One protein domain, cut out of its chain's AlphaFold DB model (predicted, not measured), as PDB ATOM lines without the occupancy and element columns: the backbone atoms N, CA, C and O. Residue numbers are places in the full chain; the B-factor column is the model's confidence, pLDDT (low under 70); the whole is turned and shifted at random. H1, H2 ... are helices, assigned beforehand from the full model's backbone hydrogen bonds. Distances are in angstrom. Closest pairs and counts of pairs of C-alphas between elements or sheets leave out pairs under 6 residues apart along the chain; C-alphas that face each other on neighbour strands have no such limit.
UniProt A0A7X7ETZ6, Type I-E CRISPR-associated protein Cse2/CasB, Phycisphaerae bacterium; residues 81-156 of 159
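Overview. This is residues 81 to 156 of the 159 residues of the protein "Type I-E CRISPR-associated protein Cse2/CasB" of Phycisphaerae bacterium (UniProt A0A7X7ETZ6). A helical hairpin of H3 and H2 forms one side of this small domain, and H4 and H5 open as a V on the other side, with the short H1 packed on H5 and set between H5 and the hairpin. H5 runs near H2, while H4 lies away from the hairpin. The printed part has 76 residues, with five named helices in the order H1, H2, H3, H4, H5 and no named strand: the class is all helix. It is compact, with a radius of gyration of the C-alphas of 11.7 A, and its outline is rounded, spanning 32 by 24 by 22 A.

Along the chain. The longest helix, H3, covers residues 112 to 124 and 18.3 A, from C-alpha 112 at (34.352, 101.967, 76.043). H2 covers residues 93 to 103 and 15.3 A. H5 covers residues 144 to 154 and 15.4 A, ending with C-alpha 154 at (33.183, 107.695, 57.653). H4 is residues 131 to 138, 10.3 A, and H1 is residues 81 to 85, 6.1 A, from C-alpha 81 at (35.654, 105.373, 60.944).

Arrangement. H3 touches H2 with residues 114 to 118 alone; the closest C-alphas, of Leu 103 and Pro 114, are 6.2 A apart. The two form a helical hairpin, running opposite ways at a shallow tilt of 30 degrees. H3 only just touches H1, with 3 pairs of C-alphas within 8 A, the closest being Leu 84 and Leu 122 at 7.0 A. H1 touches H5, the closest C-alphas, Gly 85 and Tyr 154, being 4.3 A apart. H2 and H5 are near each other. H4 and H5 are close but not clearly touching, with C-alphas 137 and 146, their closest, 6.4 A apart, at a steep tilt of 43 degrees, opposite ways. H3 and H4 are apart. In H1, H2, H3, H4 and H5 every O i to N i+4 pair is within hydrogen-bond range.

Size, cuts and confidence. The two C-alphas farthest apart, of Glu 91 and Ser 139, are 33.2 A apart. The printed part has no cut. The link from H4 to H5 is tight, the other three are short, and no link is long. The mean pLDDT of the printed part is 95.0, and no printed residue is under 70.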
ATOM      1  N   ALA A  81      36.659 104.576  61.637       96.50
ATOM      2  CA  ALA A  81      35.654 105.373  60.944       96.50
ATOM      3  C   ALA A  81      35.487 104.950  59.478       96.50
ATOM      4  O   ALA A  81      34.363 104.729  59.026       96.50
ATOM      5  N   ARG A  82      36.601 104.770  58.753       96.00
ATOM      6  CA  ARG A  82      36.590 104.316  57.357       96.00
ATOM      7  C   ARG A  82      35.993 102.917  57.232       96.00
ATOM      8  O   ARG A  82      35.128 102.696  56.389       96.00
ATOM      9  N   GLN A  83      36.418 101.975  58.074       95.62
ATOM     10  CA  GLN A  83      35.898 100.605  58.038       95.62
ATOM     11  C   GLN A  83      34.387 100.582  58.261       95.62
ATOM     12  O   GLN A  83      33.672  99.966  57.473       95.62
ATOM     13  N   LEU A  84      33.891 101.328  59.250       94.75
ATOM     14  CA  LEU A  84      32.459 101.416  59.520       94.75
ATOM     15  C   LEU A  84      31.677 102.068  58.363       94.75
ATOM     16  O   LEU A  84      30.611 101.574  58.004       94.75
ATOM     17  N   GLY A  85      32.213 103.130  57.752       93.88
ATOM     18  CA  GLY A  85      31.582 103.829  56.624       93.88
ATOM     19  C   GLY A  85      31.526 103.016  55.324       93.88
ATOM     20  O   GLY A  85      30.645 103.224  54.493       93.88
ATOM     21  N   THR A  86      32.440 102.056  55.161       93.62
ATOM     22  CA  THR A  86      32.515 101.167  53.983       93.62
ATOM     23  C   THR A  86      31.758  99.847  54.147       93.62
ATOM     24  O   THR A  86      31.791  98.997  53.250       93.62
ATOM     25  N   LEU A  87      31.076  99.637  55.277       92.50
ATOM     26  CA  LEU A  87      30.249  98.448  55.460       92.50
ATOM     27  C   LEU A  87      29.078  98.418  54.462       92.50
ATOM     28  O   LEU A  87      28.567  99.470  54.067       92.50
ATOM     29  N   PRO A  88      28.612  97.218  54.067       89.81
ATOM     30  CA  PRO A  88      27.416  97.085  53.246       89.81
ATOM     31  C   PRO A  88      26.217  97.796  53.886       89.81
ATOM     32  O   PRO A  88      25.975  97.668  55.088       89.81
ATOM     33  N   LYS A  89      25.444  98.527  53.076       88.12
ATOM     34  CA  LYS A  89      24.214  99.193  53.525       88.12
ATOM     35  C   LYS A  89      23.091  98.166  53.682       88.12
ATOM     36  O   LYS A  89      22.291  97.974  52.772       88.12
ATOM     37  N   ASP A  90      23.071  97.491  54.825       88.44
ATOM     38  CA  ASP A  90      21.998  96.581  55.228       88.44
ATOM     39  C   ASP A  90      20.871  97.318  55.984       88.44
ATOM     40  O   ASP A  90      20.902  98.536  56.176       88.44
ATOM     41  N   GLU A  91      19.872  96.574  56.457       87.06
ATOM     42  CA  GLU A  91      18.764  97.091  57.280       87.06
ATOM     43  C   GLU A  91      19.215  97.802  58.578       87.06
ATOM     44  O   GLU A  91      18.458  98.573  59.170       87.06
ATOM     45  N   ASN A  92      20.450  97.570  59.035       89.56
ATOM     46  CA  ASN A  92      20.999  98.130  60.264       89.56
ATOM     47  C   ASN A  92      21.920  99.332  60.015       89.56
ATOM     48  O   ASN A  92      22.337  99.964  60.989       89.56
ATOM     49  N   CYS A  93      22.186  99.712  58.760       88.00
ATOM     50  CA  CYS A  93      23.094 100.813  58.424       88.00
ATOM     51  C   CYS A  93      22.756 102.123  59.160       88.00
ATOM     52  O   CYS A  93      23.640 102.772  59.716       88.00
ATOM     53  N   GLN A  94      21.467 102.464  59.279       90.25
ATOM     54  CA  GLN A  94      21.025 103.645  60.027       90.25
ATOM     55  C   GLN A  94      21.307 103.530  61.531       90.25
ATOM     56  O   GLN A  94      21.621 104.526  62.182       90.25
ATOM     57  N   LYS A  95      21.209 102.324  62.108       92.50
ATOM     58  CA  LYS A  95      21.534 102.091  63.524       92.50
ATOM     59  C   LYS A  95      23.034 102.242  63.762       92.50
ATOM     60  O   LYS A  95      23.425 102.838  64.763       92.50
ATOM     61  N   TYR A  96      23.862 101.734  62.847       92.56
ATOM     62  CA  TYR A  96      25.318 101.870  62.921       92.56
ATOM     63  C   TYR A  96      25.741 103.336  62.823       92.56
ATOM     64  O   TYR A  96      26.521 103.791  63.657       92.56
ATOM     65  N   GLN A  97      25.144 104.091  61.896       93.38
ATOM     66  CA  GLN A  97      25.386 105.526  61.761       93.38
ATOM     67  C   GLN A  97      25.020 106.289  63.038       93.38
ATOM     68  O   GLN A  97      25.867 106.972  63.598       93.38
ATOM     69  N   ARG A  98      23.804 106.109  63.576       93.94
ATOM     70  CA  ARG A  98      23.389 106.779  64.827       93.94
ATOM     71  C   ARG A  98      24.315 106.457  66.001       93.94
ATOM     72  O   ARG A  98      24.565 107.310  66.848       93.94
ATOM     73  N   ARG A  99      24.805 105.216  66.073       94.38
ATOM     74  CA  ARG A  99      25.766 104.792  67.097       94.38
ATOM     75  C   ARG A  99      27.109 105.501  66.923       94.38
ATOM     76  O   ARG A  99      27.668 105.954  67.917       94.38
ATOM     77  N   PHE A 100      27.597 105.616  65.691       96.38
ATOM     78  CA  PHE A 100      28.818 106.351  65.377       96.38
ATOM     79  C   PHE A 100      28.679 107.848  65.681       96.38
ATOM     80  O   PHE A 100      29.508 108.398  66.398       96.38
ATOM     81  N   ASP A 101      27.585 108.481  65.255       95.75
ATOM     82  CA  ASP A 101      27.306 109.897  65.522       95.75
ATOM     83  C   ASP A 101      27.249 110.190  67.026       95.75
ATOM     84  O   ASP A 101      27.795 111.191  67.493       95.75
ATOM     85  N   ARG A 102      26.628 109.292  67.806       96.00
ATOM     86  CA  ARG A 102      26.621 109.383  69.270       96.00
ATOM     87  C   ARG A 102      28.026 109.240  69.843       96.00
ATOM     88  O   ARG A 102      28.381 110.007  70.730       96.00
ATOM     89  N   LEU A 103      28.818 108.286  69.350       97.00
ATOM     90  CA  LEU A 103      30.190 108.067  69.809       97.00
ATOM     91  C   LEU A 103      31.032 109.338  69.683       97.00
ATOM     92  O   LEU A 103      31.725 109.691  70.633       97.00
ATOM     93  N   LEU A 104      30.924 110.063  68.564       96.88
ATOM     94  CA  LEU A 104      31.665 111.312  68.337       96.88
ATOM     95  C   LEU A 104      31.362 112.406  69.378       96.88
ATOM     96  O   LEU A 104      32.148 113.335  69.541       96.88
ATOM     97  N   GLN A 105      30.238 112.325  70.090       96.25
ATOM     98  CA  GLN A 105      29.834 113.326  71.081       96.25
ATOM     99  C   GLN A 105      30.279 112.978  72.504       96.25
ATOM    100  O   GLN A 105      30.189 113.823  73.393       96.25
ATOM    101  N   LEU A 106      30.749 111.751  72.737       96.94
ATOM    102  CA  LEU A 106      31.076 111.269  74.073       96.94
ATOM    103  C   LEU A 106      32.508 111.650  74.482       96.94
ATOM    104  O   LEU A 106      33.408 111.638  73.638       96.94
ATOM    105  N   PRO A 107      32.743 111.951  75.771       95.81
ATOM    106  CA  PRO A 107      34.092 112.096  76.315       95.81
ATOM    107  C   PRO A 107      34.816 110.744  76.365       95.81
ATOM    108  O   PRO A 107      34.172 109.691  76.403       95.81
ATOM    109  N   LEU A 108      36.155 110.765  76.426       94.50
ATOM    110  CA  LEU A 108      36.999 109.557  76.402       94.50
ATOM    111  C   LEU A 108      36.554 108.470  77.403       94.50
ATOM    112  O   LEU A 108      36.510 107.287  77.065       94.50
ATOM    113  N   ASN A 109      36.185 108.864  78.625       93.38
ATOM    114  CA  ASN A 109      35.780 107.951  79.701       93.38
ATOM    115  C   ASN A 109      34.418 107.261  79.476       93.38
ATOM    116  O   ASN A 109      34.076 106.353  80.226       93.38
ATOM    117  N   GLN A 110      33.653 107.666  78.459       95.69
ATOM    118  CA  GLN A 110      32.367 107.064  78.086       95.69
ATOM    119  C   GLN A 110      32.436 106.300  76.754       95.69
ATOM    120  O   GLN A 110      31.414 105.814  76.270       95.69
ATOM    121  N   LEU A 111      33.621 106.182  76.142       96.12
ATOM    122  CA  LEU A 111      33.770 105.555  74.826       96.12
ATOM    123  C   LEU A 111      33.807 104.031  74.850       96.12
ATOM    124  O   LEU A 111      33.601 103.424  73.802       96.12
ATOM    125  N   GLU A 112      34.080 103.405  75.995       97.00
ATOM    126  CA  GLU A 112      34.352 101.967  76.043       97.00
ATOM    127  C   GLU A 112      33.204 101.126  75.484       97.00
ATOM    128  O   GLU A 112      33.401 100.391  74.516       97.00
ATOM    129  N   GLU A 113      31.997 101.261  76.032       95.81
ATOM    130  CA  GLU A 113      30.844 100.488  75.573       95.81
ATOM    131  C   GLU A 113      30.467 100.797  74.102       95.81
ATOM    132  O   GLU A 113      30.324  99.852  73.315       95.81
ATOM    133  N   PRO A 114      30.365 102.068  73.655       96.38
ATOM    134  CA  PRO A 114      30.164 102.386  72.238       96.38
ATOM    135  C   PRO A 114      31.222 101.783  71.304       96.38
ATOM    136  O   PRO A 114      30.871 101.253  70.245       96.38
ATOM    137  N   LEU A 115      32.504 101.821  71.686       97.50
ATOM    138  CA  LEU A 115      33.593 101.236  70.901       97.50
ATOM    139  C   LEU A 115      33.488  99.713  70.857       97.50
ATOM    140  O   LEU A 115      33.602  99.142  69.777       97.50
ATOM    141  N   GLN A 116      33.187  99.044  71.974       96.81
ATOM    142  CA  GLN A 116      32.926  97.601  71.990       96.81
ATOM    143  C   GLN A 116      31.804  97.226  71.019       96.81
ATOM    144  O   GLN A 116      31.920  96.262  70.260       96.81
ATOM    145  N   GLN A 117      30.718  98.000  71.007       95.25
ATOM    146  CA  GLN A 117      29.599  97.774  70.098       95.25
ATOM    147  C   GLN A 117      30.008  97.924  68.624       95.25
ATOM    148  O   GLN A 117      29.552  97.135  67.797       95.25
ATOM    149  N   ILE A 118      30.866  98.893  68.289       96.25
ATOM    150  CA  ILE A 118      31.413  99.054  66.932       96.25
ATOM    151  C   ILE A 118      32.374  97.918  66.578       96.25
ATOM    152  O   ILE A 118      32.257  97.351  65.496       96.25
ATOM    153  N   LEU A 119      33.264  97.523  67.486       96.94
ATOM    154  CA  LEU A 119      34.197  96.418  67.262       96.94
ATOM    155  C   LEU A 119      33.469  95.103  66.977       96.94
ATOM    156  O   LEU A 119      33.866  94.376  66.075       96.94
ATOM    157  N   ARG A 120      32.352  94.821  67.664       95.88
ATOM    158  CA  ARG A 120      31.509  93.652  67.342       95.88
ATOM    159  C   ARG A 120      30.943  93.712  65.929       95.88
ATOM    160  O   ARG A 120      30.808  92.669  65.297       95.88
ATOM    161  N   ILE A 121      30.582  94.905  65.454       95.06
ATOM    162  CA  ILE A 121      30.119  95.088  64.076       95.06
ATOM    163  C   ILE A 121      31.278  94.789  63.124       95.06
ATOM    164  O   ILE A 121      31.112  93.960  62.238       95.06
ATOM    165  N   LEU A 122      32.457  95.385  63.331       95.69
ATOM    166  CA  LEU A 122      33.628  95.134  62.483       95.69
ATOM    167  C   LEU A 122      34.003  93.648  62.451       95.69
ATOM    168  O   LEU A 122      34.155  93.088  61.370       95.69
ATOM    169  N   ALA A 123      34.040  92.989  63.610       95.69
ATOM    170  CA  ALA A 123      34.327  91.563  63.722       95.69
ATOM    171  C   ALA A 123      33.292  90.686  63.002       95.69
ATOM    172  O   ALA A 123      33.663  89.705  62.368       95.69
ATOM    173  N   ARG A 124      32.000  91.048  63.040       94.62
ATOM    174  CA  ARG A 124      30.942  90.336  62.297       94.62
ATOM    175  C   ARG A 124      31.172  90.358  60.783       94.62
ATOM    176  O   ARG A 124      30.781  89.414  60.109       94.62
ATOM    177  N   TYR A 125      31.753  91.436  60.262       94.44
ATOM    178  CA  TYR A 125      32.107  91.576  58.846       94.44
ATOM    179  C   TYR A 125      33.576  91.230  58.564       94.44
ATOM    180  O   TYR A 125      34.065  91.575  57.491       94.44
ATOM    181  N   GLU A 126      34.279  90.619  59.527       95.00
ATOM    182  CA  GLU A 126      35.696  90.243  59.419       95.00
ATOM    183  C   GLU A 126      36.586  91.415  58.961       95.00
ATOM    184  O   GLU A 126      37.542  91.257  58.207       95.00
ATOM    185  N   ARG A 127      36.243  92.636  59.393       95.81
ATOM    186  CA  ARG A 127      36.985  93.844  59.029       95.81
ATOM    187  C   ARG A 127      38.189  94.023  59.949       95.81
ATOM    188  O   ARG A 127      37.976  94.083  61.159       95.81
ATOM    189  N   PRO A 128      39.407  94.191  59.409       97.00
ATOM    190  CA  PRO A 128      40.587  94.509  60.202       97.00
ATOM    191  C   PRO A 128      40.540  95.965  60.679       97.00
ATOM    192  O   PRO A 128      39.811  96.797  60.131       97.00
ATOM    193  N   LEU A 129      41.358  96.300  61.671       97.69
ATOM    194  CA  LEU A 129      41.383  97.615  62.302       97.69
ATOM    195  C   LEU A 129      42.815  98.102  62.507       97.69
ATOM    196  O   LEU A 129      43.672  97.357  62.963       97.69
ATOM    197  N   ASP A 130      43.045  99.386  62.263       97.88
ATOM    198  CA  ASP A 130      44.282 100.048  62.656       97.88
ATOM    199  C   ASP A 130      44.232 100.465  64.139       97.88
ATOM    200  O   ASP A 130      43.844 101.583  64.488       97.88
ATOM    201  N   TRP A 131      44.605  99.549  65.035       98.00
ATOM    202  CA  TRP A 131      44.731  99.764  66.478       98.00
ATOM    203  C   TRP A 131      45.772 100.820  66.838       98.00
ATOM    204  O   TRP A 131      45.595 101.528  67.834       98.00
ATOM    205  N   ILE A 132      46.840 100.949  66.047       96.88
ATOM    206  CA  ILE A 132      47.858 101.984  66.253       96.88
ATOM    207  C   ILE A 132      47.201 103.345  66.044       96.88
ATOM    208  O   ILE A 132      47.192 104.176  66.956       96.88
ATOM    209  N   ARG A 133      46.550 103.540  64.890       96.75
ATOM    210  CA  ARG A 133      45.843 104.790  64.597       96.75
ATOM    211  C   ARG A 133      44.715 105.061  65.586       96.75
ATOM    212  O   ARG A 133      44.580 106.195  66.036       96.75
ATOM    213  N   LEU A 134      43.947 104.042  65.975       97.75
ATOM    214  CA  LEU A 134      42.910 104.181  66.999       97.75
ATOM    215  C   LEU A 134      43.498 104.689  68.324       97.75
ATOM    216  O   LEU A 134      42.942 105.596  68.936       97.75
ATOM    217  N   THR A 135      44.634 104.147  68.757       97.44
ATOM    218  CA  THR A 135      45.287 104.557  70.010       97.44
ATOM    219  C   THR A 135      45.786 106.002  69.949       97.44
ATOM    220  O   THR A 135      45.593 106.767  70.901       97.44
ATOM    221  N   ASP A 136      46.389 106.400  68.831       95.50
ATOM    222  CA  ASP A 136      46.853 107.775  68.623       95.50
ATOM    223  C   ASP A 136      45.681 108.768  68.581       95.50
ATOM    224  O   ASP A 136      45.754 109.861  69.152       95.50
ATOM    225  N   ASP A 137      44.572 108.369  67.962       96.69
ATOM    226  CA  ASP A 137      43.359 109.174  67.862       96.69
ATOM    227  C   ASP A 137      42.697 109.372  69.221       96.69
ATOM    228  O   ASP A 137      42.396 110.504  69.606       96.69
ATOM    229  N   LEU A 138      42.538 108.292  69.989       97.00
ATOM    230  CA  LEU A 138      41.963 108.357  71.332       97.00
ATOM    231  C   LEU A 138      42.857 109.138  72.306       97.00
ATOM    232  O   LEU A 138      42.353 109.829  73.190       97.00
ATOM    233  N   SER A 139      44.177 109.135  72.095       95.31
ATOM    234  CA  SER A 139      45.124 109.990  72.838       95.31
ATOM    235  C   SER A 139      44.891 111.485  72.637       95.31
ATOM    236  O   SER A 139      45.324 112.294  73.463       95.31
ATOM    237  N   ARG A 140      44.190 111.859  71.564       95.00
ATOM    238  CA  ARG A 140      43.836 113.235  71.218       95.00
ATOM    239  C   ARG A 140      42.323 113.438  71.144       95.00
ATOM    240  O   ARG A 140      41.900 114.438  70.576       95.00
ATOM    241  N   TRP A 141      41.519 112.537  71.711       96.12
ATOM    242  CA  TRP A 141      40.067 112.496  71.496       96.12
ATOM    243  C   TRP A 141      39.342 113.814  71.796       96.12
ATOM    244  O   TRP A 141      38.459 114.238  71.051       96.12
ATOM    245  N   GLU A 142      39.767 114.500  72.856       93.88
ATOM    246  CA  GLU A 142      39.179 115.779  73.265       93.88
ATOM    247  C   GLU A 142      39.413 116.897  72.229       93.88
ATOM    248  O   GLU A 142      38.621 117.838  72.138       93.88
ATOM    249  N   ASN A 143      40.430 116.769  71.367       94.81
ATOM    250  CA  ASN A 143      40.599 117.645  70.211       94.81
ATOM    251  C   ASN A 143      39.507 117.345  69.163       94.81
ATOM    252  O   ASN A 143      39.467 116.281  68.543       94.81
ATOM    253  N   GLN A 144      38.640 118.332  68.925       93.94
ATOM    254  CA  GLN A 144      37.538 118.262  67.965       93.94
ATOM    255  C   GLN A 144      37.982 117.913  66.532       93.94
ATOM    256  O   GLN A 144      37.214 117.290  65.800       93.94
ATOM    257  N   GLU A 145      39.215 118.234  66.131       95.81
ATOM    258  CA  GLU A 145      39.765 117.864  64.821       95.81
ATOM    259  C   GLU A 145      39.762 116.350  64.594       95.81
ATOM    260  O   GLU A 145      39.500 115.902  63.478       95.81
ATOM    261  N   ILE A 146      40.002 115.551  65.643       96.50
ATOM    262  CA  ILE A 146      39.969 114.086  65.552       96.50
ATOM    263  C   ILE A 146      38.557 113.617  65.207       96.50
ATOM    264  O   ILE A 146      38.376 112.827  64.281       96.50
ATOM    265  N   ARG A 147      37.549 114.168  65.889       95.69
ATOM    266  CA  ARG A 147      36.135 113.835  65.674       95.69
ATOM    267  C   ARG A 147      35.649 114.263  64.292       95.69
ATOM    268  O   ARG A 147      34.964 113.500  63.617       95.69
ATOM    269  N   LEU A 148      36.060 115.446  63.831       95.94
ATOM    270  CA  LEU A 148      35.775 115.919  62.473       95.94
ATOM    271  C   LEU A 148      36.443 115.040  61.413       95.94
ATOM    272  O   LEU A 148      35.820 114.722  60.402       95.94
ATOM    273  N   ARG A 149      37.694 114.617  61.637       96.44
ATOM    274  CA  ARG A 149      38.389 113.709  60.720       96.44
ATOM    275  C   ARG A 149      37.692 112.352  60.658       96.44
ATOM    276  O   ARG A 149      37.454 111.862  59.563       96.44
ATOM    277  N   TRP A 150      37.299 111.791  61.800       97.44
ATOM    278  CA  TRP A 150      36.516 110.555  61.857       97.44
ATOM    279  C   TRP A 150      35.192 110.683  61.092       97.44
ATOM    280  O   TRP A 150      34.853 109.800  60.311       97.44
ATOM    281  N   ALA A 151      34.472 111.800  61.232       96.38
ATOM    282  CA  ALA A 151      33.251 112.043  60.461       96.38
ATOM    283  C   ALA A 151      33.507 112.067  58.940       96.38
ATOM    284  O   ALA A 151      32.772 111.438  58.180       96.38
ATOM    285  N   LYS A 152      34.575 112.738  58.486       96.12
ATOM    286  CA  LYS A 152      34.961 112.768  57.063       96.12
ATOM    287  C   LYS A 152      35.360 111.389  56.534       96.12
ATOM    288  O   LYS A 152      34.885 110.983  55.476       96.12
ATOM    289  N   GLU A 153      36.182 110.657  57.288       95.62
ATOM    290  CA  GLU A 153      36.612 109.294  56.951       95.62
ATOM    291  C   GLU A 153      35.413 108.345  56.818       95.62
ATOM    292  O   GLU A 153      35.361 107.554  55.877       95.62
ATOM    293  N   TYR A 154      34.426 108.466  57.711       95.00
ATOM    294  CA  TYR A 154      33.183 107.695  57.653       95.00
ATOM    295  C   TYR A 154      32.360 107.996  56.394       95.00
ATOM    296  O   TYR A 154      31.802 107.088  55.783       95.00
ATOM    297  N   LEU A 155      32.307 109.260  55.965       93.00
ATOM    298  CA  LEU A 155      31.607 109.672  54.744       93.00
ATOM    299  C   LEU A 155      32.378 109.350  53.450       93.00
ATOM    300  O   LEU A 155      31.880 109.635  52.363       93.00
ATOM    301  N   GLY A 156      33.590 108.790  53.542       89.00
ATOM    302  CA  GLY A 156      34.460 108.554  52.386       89.00
ATOM    303  C   GLY A 156      35.051 109.837  51.789       89.00
ATOM    304  O   GLY A 156      35.560 109.822  50.670       89.00
TER     305      GLY A 156